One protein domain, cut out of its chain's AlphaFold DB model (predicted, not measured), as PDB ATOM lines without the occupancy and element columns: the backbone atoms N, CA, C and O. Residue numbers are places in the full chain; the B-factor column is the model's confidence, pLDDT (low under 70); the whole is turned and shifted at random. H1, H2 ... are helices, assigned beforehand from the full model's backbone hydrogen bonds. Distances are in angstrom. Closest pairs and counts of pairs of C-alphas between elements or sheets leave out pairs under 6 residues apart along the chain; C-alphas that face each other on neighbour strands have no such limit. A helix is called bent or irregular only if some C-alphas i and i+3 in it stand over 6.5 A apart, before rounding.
ATOM      1  N   GLU A 117    -198.490  96.217  43.406       82.56
ATOM      2  CA  GLU A 117    -197.352  96.467  44.297       82.56
ATOM      3  C   GLU A 117    -196.108  97.003  43.572       82.56
ATOM      4  O   GLU A 117    -195.247  97.626  44.192       82.56
ATOM      5  N   THR A 118    -195.991  96.749  42.266       85.06
ATOM      6  CA  THR A 118    -194.844  97.170  41.446       85.06
ATOM      7  C   THR A 118    -195.212  98.257  40.443       85.06
ATOM      8  O   THR A 118    -194.425  99.180  40.224       85.06
ATOM      9  N   PHE A 119    -196.403  98.174  39.842       84.50
ATOM     10  CA  PHE A 119    -196.832  99.090  38.792       84.50
ATOM     11  C   PHE A 119    -197.365 100.411  39.359       84.50
ATOM     12  O   PHE A 119    -196.942 101.474  38.906       84.50
ATOM     13  N   GLU A 120    -198.204 100.375  40.402       82.19
ATOM     14  CA  GLU A 120    -198.667 101.600  41.072       82.19
ATOM     15  C   GLU A 120    -197.508 102.307  41.769       82.19
ATOM     16  O   GLU A 120    -197.378 103.527  41.676       82.19
ATOM     17  N   ALA A 121    -196.611 101.536  42.395       81.56
ATOM     18  CA  ALA A 121    -195.381 102.064  42.965       81.56
ATOM     19  C   ALA A 121    -194.566 102.814  41.900       81.56
ATOM     20  O   ALA A 121    -194.172 103.956  42.127       81.56
ATOM     21  N   LEU A 122    -194.348 102.234  40.717       83.25
ATOM     22  CA  LEU A 122    -193.635 102.923  39.643       83.25
ATOM     23  C   LEU A 122    -194.354 104.201  39.179       83.25
ATOM     24  O   LEU A 122    -193.707 105.242  39.041       83.25
ATOM     25  N   ALA A 123    -195.670 104.141  38.958       84.25
ATOM     26  CA  ALA A 123    -196.462 105.296  38.540       84.25
ATOM     27  C   ALA A 123    -196.393 106.435  39.574       84.25
ATOM     28  O   ALA A 123    -196.200 107.597  39.206       84.25
ATOM     29  N   TYR A 124    -196.462 106.098  40.865       83.31
ATOM     30  CA  TYR A 124    -196.280 107.030  41.975       83.31
ATOM     31  C   TYR A 124    -194.902 107.703  41.926       83.31
ATOM     32  O   TYR A 124    -194.825 108.930  41.875       83.31
ATOM     33  N   HIS A 125    -193.812 106.928  41.855       81.94
ATOM     34  CA  HIS A 125    -192.452 107.485  41.851       81.94
ATOM     35  C   HIS A 125    -192.184 108.363  40.626       81.94
ATOM     36  O   HIS A 125    -191.671 109.467  40.784       81.94
ATOM     37  N   GLY A 126    -192.582 107.926  39.426       84.00
ATOM     38  CA  GLY A 126    -192.438 108.730  38.207       84.00
ATOM     39  C   GLY A 126    -193.254 110.029  38.247       84.00
ATOM     40  O   GLY A 126    -192.813 111.056  37.732       84.00
ATOM     41  N   THR A 127    -194.412 110.016  38.916       88.12
ATOM     42  CA  THR A 127    -195.232 111.219  39.125       88.12
ATOM     43  C   THR A 127    -194.576 112.181  40.114       88.12
ATOM     44  O   THR A 127    -194.466 113.367  39.812       88.12
ATOM     45  N   ILE A 128    -194.092 111.694  41.264       86.12
ATOM     46  CA  ILE A 128    -193.374 112.518  42.253       86.12
ATOM     47  C   ILE A 128    -192.094 113.106  41.647       86.12
ATOM     48  O   ILE A 128    -191.846 114.303  41.782       86.12
ATOM     49  N   GLU A 129    -191.313 112.298  40.926       86.31
ATOM     50  CA  GLU A 129    -190.095 112.740  40.246       86.31
ATOM     51  C   GLU A 129    -190.383 113.886  39.265       86.31
ATOM     52  O   GLU A 129    -189.693 114.904  39.302       86.31
ATOM     53  N   LYS A 130    -191.442 113.760  38.456       88.75
ATOM     54  CA  LYS A 130    -191.896 114.807  37.533       88.75
ATOM     55  C   LYS A 130    -192.393 116.063  38.257       88.75
ATOM     56  O   LYS A 130    -192.045 117.171  37.858       88.75
ATOM     57  N   LEU A 131    -193.189 115.914  39.320       88.69
ATOM     58  CA  LEU A 131    -193.693 117.047  40.106       88.69
ATOM     59  C   LEU A 131    -192.547 117.874  40.703       88.69
ATOM     60  O   LEU A 131    -192.570 119.100  40.623       88.69
ATOM     61  N   VAL A 132    -191.535 117.221  41.278       87.69
ATOM     62  CA  VAL A 132    -190.404 117.922  41.901       87.69
ATOM     63  C   VAL A 132    -189.460 118.502  40.845       87.69
ATOM     64  O   VAL A 132    -189.169 119.695  40.881       87.69
ATOM     65  N   LYS A 133    -189.007 117.695  39.874       88.19
ATOM     66  CA  LYS A 133    -187.970 118.113  38.911       88.19
ATOM     67  C   LYS A 133    -188.474 119.070  37.834       88.19
ATOM     68  O   LYS A 133    -187.782 120.039  37.530       88.19
ATOM     69  N   ASP A 134    -189.651 118.807  37.271       92.62
ATOM     70  CA  ASP A 134    -190.151 119.543  36.101       92.62
ATOM     71  C   ASP A 134    -191.135 120.656  36.493       92.62
ATOM     72  O   ASP A 134    -191.300 121.623  35.750       92.62
ATOM     73  N   LEU A 135    -191.804 120.521  37.646       91.69
ATOM     74  CA  LEU A 135    -192.866 121.430  38.103       91.69
ATOM     75  C   LEU A 135    -192.550 122.148  39.429       91.69
ATOM     76  O   LEU A 135    -193.366 122.939  39.896       91.69
ATOM     77  N   GLY A 136    -191.366 121.927  40.013       89.19
ATOM     78  CA  GLY A 136    -190.858 122.695  41.155       89.19
ATOM     79  C   GLY A 136    -191.570 122.445  42.489       89.19
ATOM     80  O   GLY A 136    -191.563 123.323  43.352       89.19
ATOM     81  N   TYR A 137    -192.202 121.280  42.668       89.69
ATOM     82  CA  TYR A 137    -192.779 120.891  43.961       89.69
ATOM     83  C   TYR A 137    -191.685 120.656  45.026       89.69
ATOM     84  O   TYR A 137    -190.550 120.342  44.668       89.69
ATOM     85  N   PRO A 138    -192.003 120.774  46.333       90.81
ATOM     86  CA  PRO A 138    -191.010 120.653  47.405       90.81
ATOM     87  C   PRO A 138    -190.315 119.280  47.440       90.81
ATOM     88  O   PRO A 138    -190.967 118.243  47.290       90.81
ATOM     89  N   GLU A 139    -188.999 119.262  47.675       84.50
ATOM     90  CA  GLU A 139    -188.182 118.035  47.669       84.50
ATOM     91  C   GLU A 139    -188.558 117.050  48.791       84.50
ATOM     92  O   GLU A 139    -188.311 115.850  48.671       84.50
ATOM     93  N   GLU A 140    -189.224 117.511  49.852       82.81
ATOM     94  CA  GLU A 140    -189.754 116.676  50.936       82.81
ATOM     95  C   GLU A 140    -190.764 115.621  50.441       82.81
ATOM     96  O   GLU A 140    -190.979 114.604  51.106       82.81
ATOM     97  N   MET A 141    -191.330 115.808  49.241       76.19
ATOM     98  CA  MET A 141    -192.163 114.820  48.541       76.19
ATOM     99  C   MET A 141    -191.415 113.506  48.232       76.19
ATOM    100  O   MET A 141    -192.058 112.477  48.044       76.19
ATOM    101  N   PHE A 142    -190.073 113.488  48.243       69.12
ATOM    102  CA  PHE A 142    -189.266 112.261  48.121       69.12
ATOM    103  C   PHE A 142    -189.247 111.378  49.388       69.12
ATOM    104  O   PHE A 142    -188.544 110.366  49.416       69.12
ATOM    105  N   GLY A 143    -190.009 111.722  50.436       59.25
ATOM    106  CA  GLY A 143    -189.976 111.094  51.767       59.25
ATOM    107  C   GLY A 143    -190.300 109.593  51.870       59.25
ATOM    108  O   GLY A 143    -190.240 109.049  52.974       59.25
ATOM    109  N   VAL A 144    -190.608 108.902  50.768       52.66
ATOM    110  CA  VAL A 144    -190.717 107.435  50.709       52.66
ATOM    111  C   VAL A 144    -189.868 106.914  49.547       52.66
ATOM    112  O   VAL A 144    -190.353 106.732  48.436       52.66
ATOM    113  N   THR A 145    -188.577 106.676  49.791       47.44
ATOM    114  CA  THR A 145    -187.677 106.100  48.784       47.44
ATOM    115  C   THR A 145    -187.961 104.605  48.591       47.44
ATOM    116  O   THR A 145    -187.464 103.774  49.352       47.44
ATOM    117  N   VAL A 146    -188.697 104.239  47.541       49.97
ATOM    118  CA  VAL A 146    -188.688 102.874  46.986       49.97
ATOM    119  C   VAL A 146    -187.880 102.913  45.676       49.97
ATOM    120  O   VAL A 146    -187.950 103.916  44.961       49.97
ATOM    121  N   PRO A 147    -187.033 101.916  45.345       49.78
ATOM    122  CA  PRO A 147    -186.103 102.079  44.229       49.78
ATOM    123  C   PRO A 147    -186.822 102.201  42.880       49.78
ATOM    124  O   PRO A 147    -187.680 101.385  42.545       49.78
ATOM    125  N   CYS A 148    -186.437 103.200  42.084       44.94
ATOM    126  CA  CYS A 148    -186.950 103.371  40.729       44.94
ATOM    127  C   CYS A 148    -186.443 102.236  39.822       44.94
ATOM    128  O   CYS A 148    -185.235 102.034  39.668       44.94
ATOM    129  N   TYR A 149    -187.375 101.510  39.206       50.41
ATOM    130  CA  TYR A 149    -187.096 100.450  38.242       50.41
ATOM    131  C   TYR A 149    -187.829 100.751  36.933       50.41
ATOM    132  O   TYR A 149    -189.054 100.862  36.910       50.41
ATOM    133  N   CYS A 150    -187.090 100.864  35.831       45.41
ATOM    134  CA  CYS A 150    -187.671 101.060  34.505       45.41
ATOM    135  C   CYS A 150    -188.331  99.757  34.011       45.41
ATOM    136  O   CYS A 150    -187.664  98.720  33.997       45.41
ATOM    137  N   ILE A 151    -189.572  99.824  33.503       50.19
ATOM    138  CA  ILE A 151    -190.336  98.661  32.979       50.19
ATOM    139  C   ILE A 151    -189.514  97.827  31.980       50.19
ATOM    140  O   ILE A 151    -189.525  96.599  32.022       50.19
ATOM    141  N   ASN A 152    -188.719  98.497  31.141       50.03
ATOM    142  CA  ASN A 152    -187.933  97.912  30.047       50.03
ATOM    143  C   ASN A 152    -186.734  97.025  30.450       50.03
ATOM    144  O   ASN A 152    -185.880  96.752  29.608       50.03
ATOM    145  N   ARG A 153    -186.614  96.577  31.707       55.97
ATOM    146  CA  ARG A 153    -185.597  95.575  32.094       55.97
ATOM    147  C   ARG A 153    -186.148  94.258  32.621       55.97
ATOM    148  O   ARG A 153    -185.386  93.299  32.650       55.97
ATOM    149  N   ASP A 154    -187.417  94.197  33.027       73.00
ATOM    150  CA  ASP A 154    -188.034  92.959  33.513       73.00
ATOM    151  C   ASP A 154    -189.570  93.081  33.554       73.00
ATOM    152  O   ASP A 154    -190.162  93.360  34.599       73.00
ATOM    153  N   ILE A 155    -190.228  92.901  32.404       82.50
ATOM    154  CA  ILE A 155    -191.693  93.022  32.278       82.50
ATOM    155  C   ILE A 155    -192.454  92.052  33.202       82.50
ATOM    156  O   ILE A 155    -193.536  92.385  33.691       82.50
ATOM    157  N   SER A 156    -191.838  90.909  33.537       86.25
ATOM    158  CA  SER A 156    -192.404  89.898  34.438       86.25
ATOM    159  C   SER A 156    -192.611  90.399  35.869       86.25
ATOM    160  O   SER A 156    -193.422  89.848  36.613       86.25
ATOM    161  N   ARG A 157    -191.936  91.485  36.271       85.81
ATOM    162  CA  ARG A 157    -192.167  92.121  37.578       85.81
ATOM    163  C   ARG A 157    -193.482  92.874  37.638       85.81
ATOM    164  O   ARG A 157    -194.060  92.933  38.715       85.81
ATOM    165  N   TYR A 158    -193.942  93.409  36.509       87.31
ATOM    166  CA  TYR A 158    -195.070  94.339  36.441       87.31
ATOM    167  C   TYR A 158    -196.358  93.694  35.956       87.31
ATOM    168  O   TYR A 158    -197.427  94.162  36.327       87.31
ATOM    169  N   ILE A 159    -196.275  92.646  35.136       91.75
ATOM    170  CA  ILE A 159    -197.440  91.979  34.548       91.75
ATOM    171  C   ILE A 159    -197.581  90.574  35.147       91.75
ATOM    172  O   ILE A 159    -196.595  89.885  35.420       91.75
TER     173      ILE A 159
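AT A GLANCE: This is residues 117 to 159 of the 485 residues of an uncharacterized protein of Leersia perrieri (UniProt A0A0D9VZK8). Look first for one long helix, H1; after it the chain turns in a tight link and folds back through the short helix H2, and a long stretch with no named element, residues 143 to 159, then runs back toward the end where H1 begins. The outline is an elongated one of 33 by 18 by 13 A, with H1 running mostly along its length. The printed part has 43 residues, with two named helices in the order H1, H2 and no named strand. The class is all helix, though only 21 of the 43 residues are in named elements. The whole is only just loose, close to compact, with a radius of gyration of the C-alphas of 11.4 A.

HOW THE PARTS SIT: Begin with H1, residues 117 to 133, and look from its residues 128 to 132, which alone touch H2, residues 139 to 142. The closest C-alphas of the two helices are those of Val 132 and Glu 139, 6.2 A apart, and their centres are 12.0 A apart. The link between them, five residues, is tight. Along the backbone of H1, 12 of 13 O i to N i+4 pairs are within hydrogen-bond range; H2 is too short for such a pair, but its one O i to N i+3 pair is within range.

IN THESE COORDINATES: Find C-alpha 117 at (-197.352, 96.467, 44.297); from there H1 runs 24.2 A to C-alpha 133 at (-187.970, 118.113, 38.911). It is neither bent nor irregular, but only just: C-alphas 117 and 120 are 6.2 A apart. H2 spans 5.9 A and ends at C-alpha 142, at (-189.266, 112.261, 48.121).

THE WHOLE: The two C-alphas farthest apart are those of Gly 136 and Ser 156, 33.5 A. The C-alphas of Glu 117 and Ile 159, the first and last printed, are 10.7 A apart. The printed part has no cut. Its mean pLDDT is 76.2; look for low confidence, under 70, at residues 142 to 153.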